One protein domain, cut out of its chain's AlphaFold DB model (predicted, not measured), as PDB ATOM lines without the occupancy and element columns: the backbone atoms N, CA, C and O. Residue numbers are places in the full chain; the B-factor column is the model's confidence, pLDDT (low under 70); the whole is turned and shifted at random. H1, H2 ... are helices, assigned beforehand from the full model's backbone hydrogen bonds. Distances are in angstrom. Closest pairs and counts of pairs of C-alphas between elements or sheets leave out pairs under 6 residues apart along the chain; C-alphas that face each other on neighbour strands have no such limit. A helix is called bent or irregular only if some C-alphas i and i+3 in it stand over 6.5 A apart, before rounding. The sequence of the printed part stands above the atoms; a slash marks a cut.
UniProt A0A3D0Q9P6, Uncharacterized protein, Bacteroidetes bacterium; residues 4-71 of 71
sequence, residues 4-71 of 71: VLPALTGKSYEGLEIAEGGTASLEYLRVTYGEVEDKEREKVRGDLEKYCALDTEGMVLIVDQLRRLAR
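Overview. This is residues 4 to 71 of the 71 residues of an uncharacterized protein of Bacteroidetes bacterium (UniProt A0A3D0Q9P6). One long helix, H3, runs most of the length of a rod; H2 folds back beside its first part as a helical hairpin, and the short helix H1 packs crosswise on its later part. H1 and H2 are apart, and the long link of residues 10 to 20 bridges the gap between them; at the hairpin's turn, residues 33 to 39 stick out. The printed part has 68 residues with three named helices, in the order H1, H2, H3, and no named strand. The class is all helix. The whole is loose, with a radius of gyration of the C-alphas of 15.0 A, and the C-alphas span 52 by 19 by 15 A.

Arrangement. The longest helix is H3, residues 38 to 69, and two helices touch it. H2, residues 21 to 33, touches H3 along residues 41 to 48 of H3 alone, and the closest C-alphas of the two are those of Val 31 and Arg 41, 5.3 A apart. H2 and H3 run opposite ways at a shallow tilt of 33 degrees, only just short of steep, and form a helical hairpin. H1, residues 4 to 9, touches H3 along residues 58 to 66 of H3 alone, and the closest C-alphas of the two are those of Leu 5 and Ile 62, 6.1 A apart. H1 and H3 run the same way at a steep tilt of 67 degrees. H1 and H2 are apart. In H1, H2 and H3 every pair of O i and N i+4 is within hydrogen-bond range.

Along the chain. H3 measures 46.5 A from its first to its last C-alpha, from C-alpha 38 at (47.726, 3.718, -65.822) to C-alpha 69 at (22.418, -13.067, -30.644). H2 measures 18.1 A from C-alpha 21 to C-alpha 33. H1 measures 8.4 A and begins with C-alpha 4 at (27.820, -1.598, -37.196). H1, H2 and H3 are not bent.

Size, cuts and confidence. The two C-alphas farthest apart in the domain are those of Glu 35 and Arg 71, at 52.6 A, while the first and last printed C-alphas, of Val 4 and Arg 71, are 19.4 A apart. The link from H1 to H2, with 11 residues, is long, and the link from H2 to H3, with 4 residues, is tight. Residues 33 to 39 stand free; of these, 33 belongs to H2 and 38 to 39 belong to H3. The printed part has no cut and ends at residue 71, the chain's last residue. The mean pLDDT of the printed part is 96.8, and no printed residue is under 70.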
ATOM      1  N   VAL A   4      28.526  -0.367 -37.578       95.81
ATOM      2  CA  VAL A   4      27.820  -1.598 -37.196       95.81
ATOM      3  C   VAL A   4      28.756  -2.804 -37.222       95.81
ATOM      4  O   VAL A   4      28.728  -3.604 -36.291       95.81
ATOM      5  N   LEU A   5      29.600  -2.930 -38.252       97.00
ATOM      6  CA  LEU A   5      30.537  -4.048 -38.380       97.00
ATOM      7  C   LEU A   5      31.485  -4.144 -37.164       97.00
ATOM      8  O   LEU A   5      31.513  -5.216 -36.554       97.00
ATOM      9  N   PRO A   6      32.165  -3.067 -36.719       96.81
ATOM     10  CA  PRO A   6      33.021  -3.123 -35.537       96.81
ATOM     11  C   PRO A   6      32.227  -3.366 -34.258       96.81
ATOM     12  O   PRO A   6      32.648  -4.166 -33.430       96.81
ATOM     13  N   ALA A   7      31.056  -2.736 -34.115       97.31
ATOM     14  CA  ALA A   7      30.223  -2.895 -32.926       97.31
ATOM     15  C   ALA A   7      29.761  -4.346 -32.710       97.31
ATOM     16  O   ALA A   7      29.611  -4.776 -31.570       97.31
ATOM     17  N   LEU A   8      29.538  -5.100 -33.790       97.06
ATOM     18  CA  LEU A   8      29.078  -6.486 -33.710       97.06
ATOM     19  C   LEU A   8      30.215  -7.511 -33.758       97.06
ATOM     20  O   LEU A   8      30.089  -8.579 -33.163       97.06
ATOM     21  N   THR A   9      31.304  -7.222 -34.472       95.94
ATOM     22  CA  THR A   9      32.305  -8.240 -34.841       95.94
ATOM     23  C   THR A   9      33.733  -7.894 -34.426       95.94
ATOM     24  O   THR A   9      34.608  -8.749 -34.506       95.94
ATOM     25  N   GLY A  10      33.999  -6.645 -34.034       95.00
ATOM     26  CA  GLY A  10      35.353  -6.125 -33.830       95.00
ATOM     27  C   GLY A  10      36.145  -5.874 -35.121       95.00
ATOM     28  O   GLY A  10      37.187  -5.229 -35.065       95.00
ATOM     29  N   LYS A  11      35.662  -6.321 -36.289       94.50
ATOM     30  CA  LYS A  11      36.291  -6.055 -37.591       94.50
ATOM     31  C   LYS A  11      35.975  -4.631 -38.061       94.50
ATOM     32  O   LYS A  11      34.850  -4.161 -37.903       94.50
ATOM     33  N   SER A  12      36.943  -3.946 -38.662       94.75
ATOM     34  CA  SER A  12      36.806  -2.557 -39.119       94.75
ATOM     35  C   SER A  12      37.427  -2.348 -40.506       94.75
ATOM     36  O   SER A  12      37.946  -3.283 -41.110       94.75
ATOM     37  N   TYR A  13      37.351  -1.110 -41.002       94.38
ATOM     38  CA  TYR A  13      37.970  -0.650 -42.254       94.38
ATOM     39  C   TYR A  13      39.398  -0.121 -42.033       94.38
ATOM     40  O   TYR A  13      39.964   0.528 -42.911       94.38
ATOM     41  N   GLU A  14      39.966  -0.336 -40.844       94.12
ATOM     42  CA  GLU A  14      41.299   0.145 -40.493       94.12
ATOM     43  C   GLU A  14      42.364  -0.455 -41.420       94.12
ATOM     44  O   GLU A  14      42.344  -1.645 -41.734       94.12
ATOM     45  N   GLY A  15      43.282   0.393 -41.886       92.62
ATOM     46  CA  GLY A  15      44.337   0.003 -42.823       92.62
ATOM     47  C   GLY A  15      43.928  -0.021 -44.300       92.62
ATOM     48  O   GLY A  15      44.770  -0.338 -45.137       92.62
ATOM     49  N   LEU A  16      42.681   0.324 -44.651       95.62
ATOM     50  CA  LEU A  16      42.300   0.548 -46.048       95.62
ATOM     51  C   LEU A  16      42.580   1.987 -46.488       95.62
ATOM     52  O   LEU A  16      42.190   2.941 -45.821       95.62
ATOM     53  N   GLU A  17      43.174   2.123 -47.673       96.62
ATOM     54  CA  GLU A  17      43.384   3.408 -48.358       96.62
ATOM     55  C   GLU A  17      42.051   4.092 -48.700       96.62
ATOM     56  O   GLU A  17      41.907   5.309 -48.590       96.62
ATOM     57  N   ILE A  18      41.044   3.295 -49.077       96.25
ATOM     58  CA  ILE A  18      39.670   3.745 -49.288       96.25
ATOM     59  C   ILE A  18      38.808   3.103 -48.213       96.25
ATOM     60  O   ILE A  18      38.557   1.901 -48.223       96.25
ATOM     61  N   ALA A  19      38.342   3.931 -47.283       94.75
ATOM     62  CA  ALA A  19      37.491   3.502 -46.184       94.75
ATOM     63  C   ALA A  19      36.153   4.241 -46.153       94.75
ATOM     64  O   ALA A  19      35.342   3.936 -45.291       94.75
ATOM     65  N   GLU A  20      35.877   5.169 -47.081       94.56
ATOM     66  CA  GLU A  20      34.629   5.942 -47.151       94.56
ATOM     67  C   GLU A  20      33.891   5.818 -48.484       94.56
ATOM     68  O   GLU A  20      34.500   5.848 -49.546       94.56
ATOM     69  N   GLY A  21      32.560   5.668 -48.427       94.38
ATOM     70  CA  GLY A  21      31.753   5.348 -49.615       94.38
ATOM     71  C   GLY A  21      31.680   6.506 -50.615       94.38
ATOM     72  O   GLY A  21      31.685   6.295 -51.828       94.38
ATOM     73  N   GLY A  22      31.684   7.743 -50.105       96.56
ATOM     74  CA  GLY A  22      31.802   8.944 -50.933       96.56
ATOM     75  C   GLY A  22      33.146   8.996 -51.660       96.56
ATOM     76  O   GLY A  22      33.170   9.155 -52.878       96.56
ATOM     77  N   THR A  23      34.248   8.770 -50.938       97.00
ATOM     78  CA  THR A  23      35.596   8.689 -51.520       97.00
ATOM     79  C   THR A  23      35.686   7.579 -52.560       97.00
ATOM     80  O   THR A  23      36.144   7.834 -53.665       97.00
ATOM     81  N   ALA A  24      35.171   6.382 -52.262       97.94
ATOM     82  CA  ALA A  24      35.143   5.264 -53.203       97.94
ATOM     83  C   ALA A  24      34.413   5.624 -54.508       97.94
ATOM     84  O   ALA A  24      34.906   5.348 -55.599       97.94
ATOM     85  N   SER A  25      33.261   6.293 -54.401       98.25
ATOM     86  CA  SER A  25      32.479   6.721 -55.566       98.25
ATOM     87  C   SER A  25      33.229   7.756 -56.408       98.25
ATOM     88  O   SER A  25      33.274   7.641 -57.632       98.25
ATOM     89  N   LEU A  26      33.843   8.754 -55.764       98.50
ATOM     90  CA  LEU A  26      34.621   9.790 -56.447       98.50
ATOM     91  C   LEU A  26      35.870   9.212 -57.120       98.50
ATOM     92  O   LEU A  26      36.125   9.521 -58.283       98.50
ATOM     93  N   GLU A  27      36.601   8.339 -56.430       98.50
ATOM     94  CA  GLU A  27      37.774   7.656 -56.973       98.50
ATOM     95  C   GLU A  27      37.404   6.771 -58.163       98.50
ATOM     96  O   GLU A  27      38.052   6.846 -59.205       98.50
ATOM     97  N   TYR A  28      36.307   6.013 -58.069       98.56
ATOM     98  CA  TYR A  28      35.801   5.225 -59.190       98.56
ATOM     99  C   TYR A  28      35.501   6.097 -60.415       98.56
ATOM    100  O   TYR A  28      35.928   5.760 -61.522       98.56
ATOM    101  N   LEU A  29      34.802   7.224 -60.236       98.56
ATOM    102  CA  LEU A  29      34.514   8.151 -61.333       98.56
ATOM    103  C   LEU A  29      35.806   8.723 -61.927       98.56
ATOM    104  O   LEU A  29      35.973   8.706 -63.149       98.56
ATOM    105  N   ARG A  30      36.736   9.164 -61.070       98.31
ATOM    106  CA  ARG A  30      38.033   9.728 -61.464       98.31
ATOM    107  C   ARG A  30      38.830   8.752 -62.320       98.31
ATOM    108  O   ARG A  30      39.257   9.117 -63.409       98.31
ATOM    109  N   VAL A  31      38.997   7.506 -61.874       98.31
ATOM    110  CA  VAL A  31      39.838   6.521 -62.576       98.31
ATOM    111  C   VAL A  31      39.111   5.736 -63.662       98.31
ATOM    112  O   VAL A  31      39.717   4.897 -64.329       98.31
ATOM    113  N   THR A  32      37.819   5.977 -63.864       98.25
ATOM    114  CA  THR A  32      37.057   5.383 -64.971       98.25
ATOM    115  C   THR A  32      36.879   6.370 -66.113       98.25
ATOM    116  O   THR A  32      37.049   5.985 -67.266       98.25
ATOM    117  N   TYR A  33      36.584   7.633 -65.802       97.94
ATOM    118  CA  TYR A  33      36.223   8.641 -66.802       97.94
ATOM    119  C   TYR A  33      37.220   9.797 -66.913       97.94
ATOM    120  O   TYR A  33      37.146  10.561 -67.872       97.94
ATOM    121  N   GLY A  34      38.135   9.948 -65.955       96.94
ATOM    122  CA  GLY A  34      39.178  10.968 -65.988       96.94
ATOM    123  C   GLY A  34      40.450  10.517 -66.705       96.94
ATOM    124  O   GLY A  34      40.725   9.322 -66.880       96.94
ATOM    125  N   GLU A  35      41.260  11.507 -67.072       97.56
ATOM    126  CA  GLU A  35      42.637  11.304 -67.512       97.56
ATOM    127  C   GLU A  35      43.530  11.087 -66.286       97.56
ATOM    128  O   GLU A  35      43.721  11.978 -65.461       97.56
ATOM    129  N   VAL A  36      44.046   9.869 -66.151       97.62
ATOM    130  CA  VAL A  36      44.961   9.443 -65.088       97.62
ATOM    131  C   VAL A  36      45.948   8.443 -65.666       97.62
ATOM    132  O   VAL A  36      45.581   7.645 -66.535       97.62
ATOM    133  N   GLU A  37      47.180   8.479 -65.161       98.31
ATOM    134  CA  GLU A  37      48.213   7.505 -65.506       98.31
ATOM    135  C   GLU A  37      47.769   6.081 -65.154       98.31
ATOM    136  O   GLU A  37      47.122   5.849 -64.127       98.31
ATOM    137  N   ASP A  38      48.161   5.110 -65.977       98.06
ATOM    138  CA  ASP A  38      47.726   3.718 -65.822       98.06
ATOM    139  C   ASP A  38      48.128   3.126 -64.471       98.06
ATOM    140  O   ASP A  38      47.327   2.457 -63.824       98.06
ATOM    141  N   LYS A  39      49.326   3.459 -63.979       98.25
ATOM    142  CA  LYS A  39      49.802   3.008 -62.666       98.25
ATOM    143  C   LYS A  39      48.905   3.490 -61.522       98.25
ATOM    144  O   LYS A  39      48.632   2.744 -60.583       98.25
ATOM    145  N   GLU A  40      48.449   4.737 -61.591       98.12
ATOM    146  CA  GLU A  40      47.540   5.308 -60.595       98.12
ATOM    147  C   GLU A  40      46.141   4.688 -60.716       98.12
ATOM    148  O   GLU A  40      45.526   4.324 -59.713       98.12
ATOM    149  N   ARG A  41      45.664   4.483 -61.950       98.56
ATOM    150  CA  ARG A  41      44.398   3.795 -62.236       98.56
ATOM    151  C   ARG A  41      44.381   2.383 -61.647       98.56
ATOM    152  O   ARG A  41      43.397   2.004 -61.013       98.56
ATOM    153  N   GLU A  42      45.455   1.621 -61.834       98.56
ATOM    154  CA  GLU A  42      45.617   0.273 -61.283       98.56
ATOM    155  C   GLU A  42      45.631   0.277 -59.753       98.56
ATOM    156  O   GLU A  42      44.898  -0.505 -59.142       98.56
ATOM    157  N   LYS A  43      46.390   1.191 -59.126       98.56
ATOM    158  CA  LYS A  43      46.425   1.323 -57.660       98.56
ATOM    159  C   LYS A  43      45.024   1.551 -57.098       98.56
ATOM    160  O   LYS A  43      44.575   0.804 -56.231       98.56
ATOM    161  N   VAL A  44      44.323   2.560 -57.612       98.56
ATOM    162  CA  VAL A  44      42.994   2.934 -57.114       98.56
ATOM    163  C   VAL A  44      41.991   1.812 -57.332       98.56
ATOM    164  O   VAL A  44      41.198   1.531 -56.439       98.56
ATOM    165  N   ARG A  45      42.033   1.121 -58.479       98.44
ATOM    166  CA  ARG A  45      41.167  -0.043 -58.702       98.44
ATOM    167  C   ARG A  45      41.443  -1.166 -57.705       98.44
ATOM    168  O   ARG A  45      40.484  -1.722 -57.178       98.44
ATOM    169  N   GLY A  46      42.707  -1.443 -57.392       98.62
ATOM    170  CA  GLY A  46      43.065  -2.418 -56.360       98.62
ATOM    171  C   GLY A  46      42.583  -2.014 -54.963       98.62
ATOM    172  O   GLY A  46      42.097  -2.852 -54.205       98.62
ATOM    173  N   ASP A  47      42.663  -0.730 -54.615       98.56
ATOM    174  CA  ASP A  47      42.178  -0.233 -53.323       98.56
ATOM    175  C   ASP A  47      40.638  -0.240 -53.240       98.56
ATOM    176  O   ASP A  47      40.079  -0.624 -52.209       98.56
ATOM    177  N   LEU A  48      39.943   0.075 -54.341       98.62
ATOM    178  CA  LEU A  48      38.488  -0.072 -54.467       98.62
ATOM    179  C   LEU A  48      38.050  -1.535 -54.343       98.62
ATOM    180  O   LEU A  48      37.045  -1.818 -53.697       98.62
ATOM    181  N   GLU A  49      38.793  -2.473 -54.929       98.50
ATOM    182  CA  GLU A  49      38.477  -3.900 -54.850       98.50
ATOM    183  C   GLU A  49      38.568  -4.417 -53.409       98.50
ATOM    184  O   GLU A  49      37.634  -5.066 -52.932       98.50
ATOM    185  N   LYS A  50      39.627  -4.052 -52.671       98.19
ATOM    186  CA  LYS A  50      39.751  -4.372 -51.235       98.19
ATOM    187  C   LYS A  50      38.588  -3.795 -50.425       98.19
ATOM    188  O   LYS A  50      38.025  -4.493 -49.581       98.19
ATOM    189  N   TYR A  51      38.219  -2.540 -50.689       97.62
ATOM    190  CA  TYR A  51      37.089  -1.877 -50.039       97.62
ATOM    191  C   TYR A  51      35.765  -2.612 -50.300       97.62
ATOM    192  O   TYR A  51      35.064  -2.982 -49.357       97.62
ATOM    193  N   CYS A  52      35.446  -2.892 -51.565       97.06
ATOM    194  CA  CYS A  52      34.215  -3.577 -51.967       97.06
ATOM    195  C   CYS A  52      34.137  -5.017 -51.435       97.06
ATOM    196  O   CYS A  52      33.058  -5.488 -51.050       97.06
ATOM    197  N   ALA A  53      35.272  -5.720 -51.393       97.06
ATOM    198  CA  ALA A  53      35.359  -7.051 -50.805       97.06
ATOM    199  C   ALA A  53      35.007  -7.014 -49.309       97.06
ATOM    200  O   ALA A  53      34.182  -7.812 -48.857       97.06
ATOM    201  N   LEU A  54      35.556  -6.050 -48.560       96.75
ATOM    202  CA  LEU A  54      35.250  -5.890 -47.140       96.75
ATOM    203  C   LEU A  54      33.794  -5.466 -46.892       96.75
ATOM    204  O   LEU A  54      33.183  -5.994 -45.965       96.75
ATOM    205  N   ASP A  55      33.221  -4.582 -47.717       95.94
ATOM    206  CA  ASP A  55      31.794  -4.216 -47.644       95.94
ATOM    207  C   ASP A  55      30.912  -5.475 -47.774       95.94
ATOM    208  O   ASP A  55      29.984  -5.684 -46.985       95.94
ATOM    209  N   THR A  56      31.239  -6.360 -48.721       96.19
ATOM    210  CA  THR A  56      30.492  -7.606 -48.966       96.19
ATOM    211  C   THR A  56      30.644  -8.595 -47.813       96.19
ATOM    212  O   THR A  56      29.653  -9.092 -47.271       96.19
ATOM    213  N   GLU A  57      31.881  -8.868 -47.402       97.38
ATOM    214  CA  GLU A  57      32.177  -9.770 -46.289       97.38
ATOM    215  C   GLU A  57      31.562  -9.256 -44.979       97.38
ATOM    216  O   GLU A  57      30.965 -10.016 -44.217       97.38
ATOM    217  N   GLY A  58      31.638  -7.945 -44.743       96.94
ATOM    218  CA  GLY A  58      31.091  -7.291 -43.563       96.94
ATOM    219  C   GLY A  58      29.590  -7.521 -43.408       96.94
ATOM    220  O   GLY A  58      29.124  -7.788 -42.300       96.94
ATOM    221  N   MET A  59      28.830  -7.501 -44.504       97.44
ATOM    222  CA  MET A  59      27.395  -7.803 -44.465       97.44
ATOM    223  C   MET A  59      27.116  -9.248 -44.038       97.44
ATOM    224  O   MET A  59      26.205  -9.485 -43.241       97.44
ATOM    225  N   VAL A  60      27.917 -10.208 -44.508       98.06
ATOM    226  CA  VAL A  60      27.801 -11.618 -44.102       98.06
ATOM    227  C   VAL A  60      28.107 -11.777 -42.612       98.06
ATOM    228  O   VAL A  60      27.323 -12.397 -41.893       98.06
ATOM    229  N   LEU A  61      29.196 -11.167 -42.135       98.12
ATOM    230  CA  LEU A  61      29.606 -11.221 -40.729       98.12
ATOM    231  C   LEU A  61      28.561 -10.596 -39.795       98.12
ATOM    232  O   LEU A  61      28.254 -11.160 -38.745       98.12
ATOM    233  N   ILE A  62      27.970  -9.462 -40.189       97.75
ATOM    234  CA  ILE A  62      26.888  -8.815 -39.434       97.75
ATOM    235  C   ILE A  62      25.691  -9.760 -39.299       97.75
ATOM    236  O   ILE A  62      25.185  -9.956 -38.193       97.75
ATOM    237  N   VAL A  63      25.236 -10.364 -40.402       97.75
ATOM    238  CA  VAL A  63      24.077 -11.271 -40.378       97.75
ATOM    239  C   VAL A  63      24.363 -12.514 -39.538       97.75
ATOM    240  O   VAL A  63      23.491 -12.938 -38.778       97.75
ATOM    241  N   ASP A  64      25.564 -13.090 -39.640       98.00
ATOM    242  CA  ASP A  64      25.955 -14.238 -38.818       98.00
ATOM    243  C   ASP A  64      25.917 -13.893 -37.324       98.00
ATOM    244  O   ASP A  64      25.311 -14.615 -36.530       98.00
ATOM    245  N   GLN A  65      26.461 -12.735 -36.942       97.81
ATOM    246  CA  GLN A  65      26.463 -12.313 -35.546       97.81
ATOM    247  C   GLN A  65      25.053 -12.028 -35.014       97.81
ATOM    248  O   GLN A  65      24.712 -12.458 -33.912       97.81
ATOM    249  N   LEU A  66      24.196 -11.370 -35.799       97.38
ATOM    250  CA  LEU A  66      22.800 -11.138 -35.415       97.38
ATOM    251  C   LEU A  66      22.041 -12.456 -35.203       97.38
ATOM    252  O   LEU A  66      21.279 -12.580 -34.246       97.38
ATOM    253  N   ARG A  67      22.283 -13.469 -36.045       97.75
ATOM    254  CA  ARG A  67      21.688 -14.807 -35.884       97.75
ATOM    255  C   ARG A  67      22.147 -15.515 -34.613       97.75
ATOM    256  O   ARG A  67      21.373 -16.299 -34.075       97.75
ATOM    257  N   ARG A  68      23.380 -15.280 -34.153       97.19
ATOM    258  CA  ARG A  68      23.885 -15.832 -32.883       97.19
ATOM    259  C   ARG A  68      23.237 -15.162 -31.676       97.19
ATOM    260  O   ARG A  68      22.922 -15.857 -30.724       97.19
ATOM    261  N   LEU A  69      23.023 -13.846 -31.733       96.38
ATOM    262  CA  LEU A  69      22.418 -13.067 -30.644       96.38
ATOM    263  C   LEU A  69      20.904 -13.277 -30.506       96.38
ATOM    264  O   LEU A  69      20.362 -13.086 -29.425       96.38
ATOM    265  N   ALA A  70      20.216 -13.620 -31.596       95.75
ATOM    266  CA  ALA A  70      18.770 -13.845 -31.607       95.75
ATOM    267  C   ALA A  70      18.350 -15.277 -31.213       95.75
ATOM    268  O   ALA A  70      17.164 -15.599 -31.293       95.75
ATOM    269  N   ARG A  71      19.307 -16.141 -30.859       77.00
ATOM    270  CA  ARG A  71      19.070 -17.496 -30.339       77.00
ATOM    271  C   ARG A  71      19.143 -17.494 -28.823       77.00
ATOM    272  O   ARG A  71      18.352 -18.255 -28.231       77.00
TER     273      ARG A  71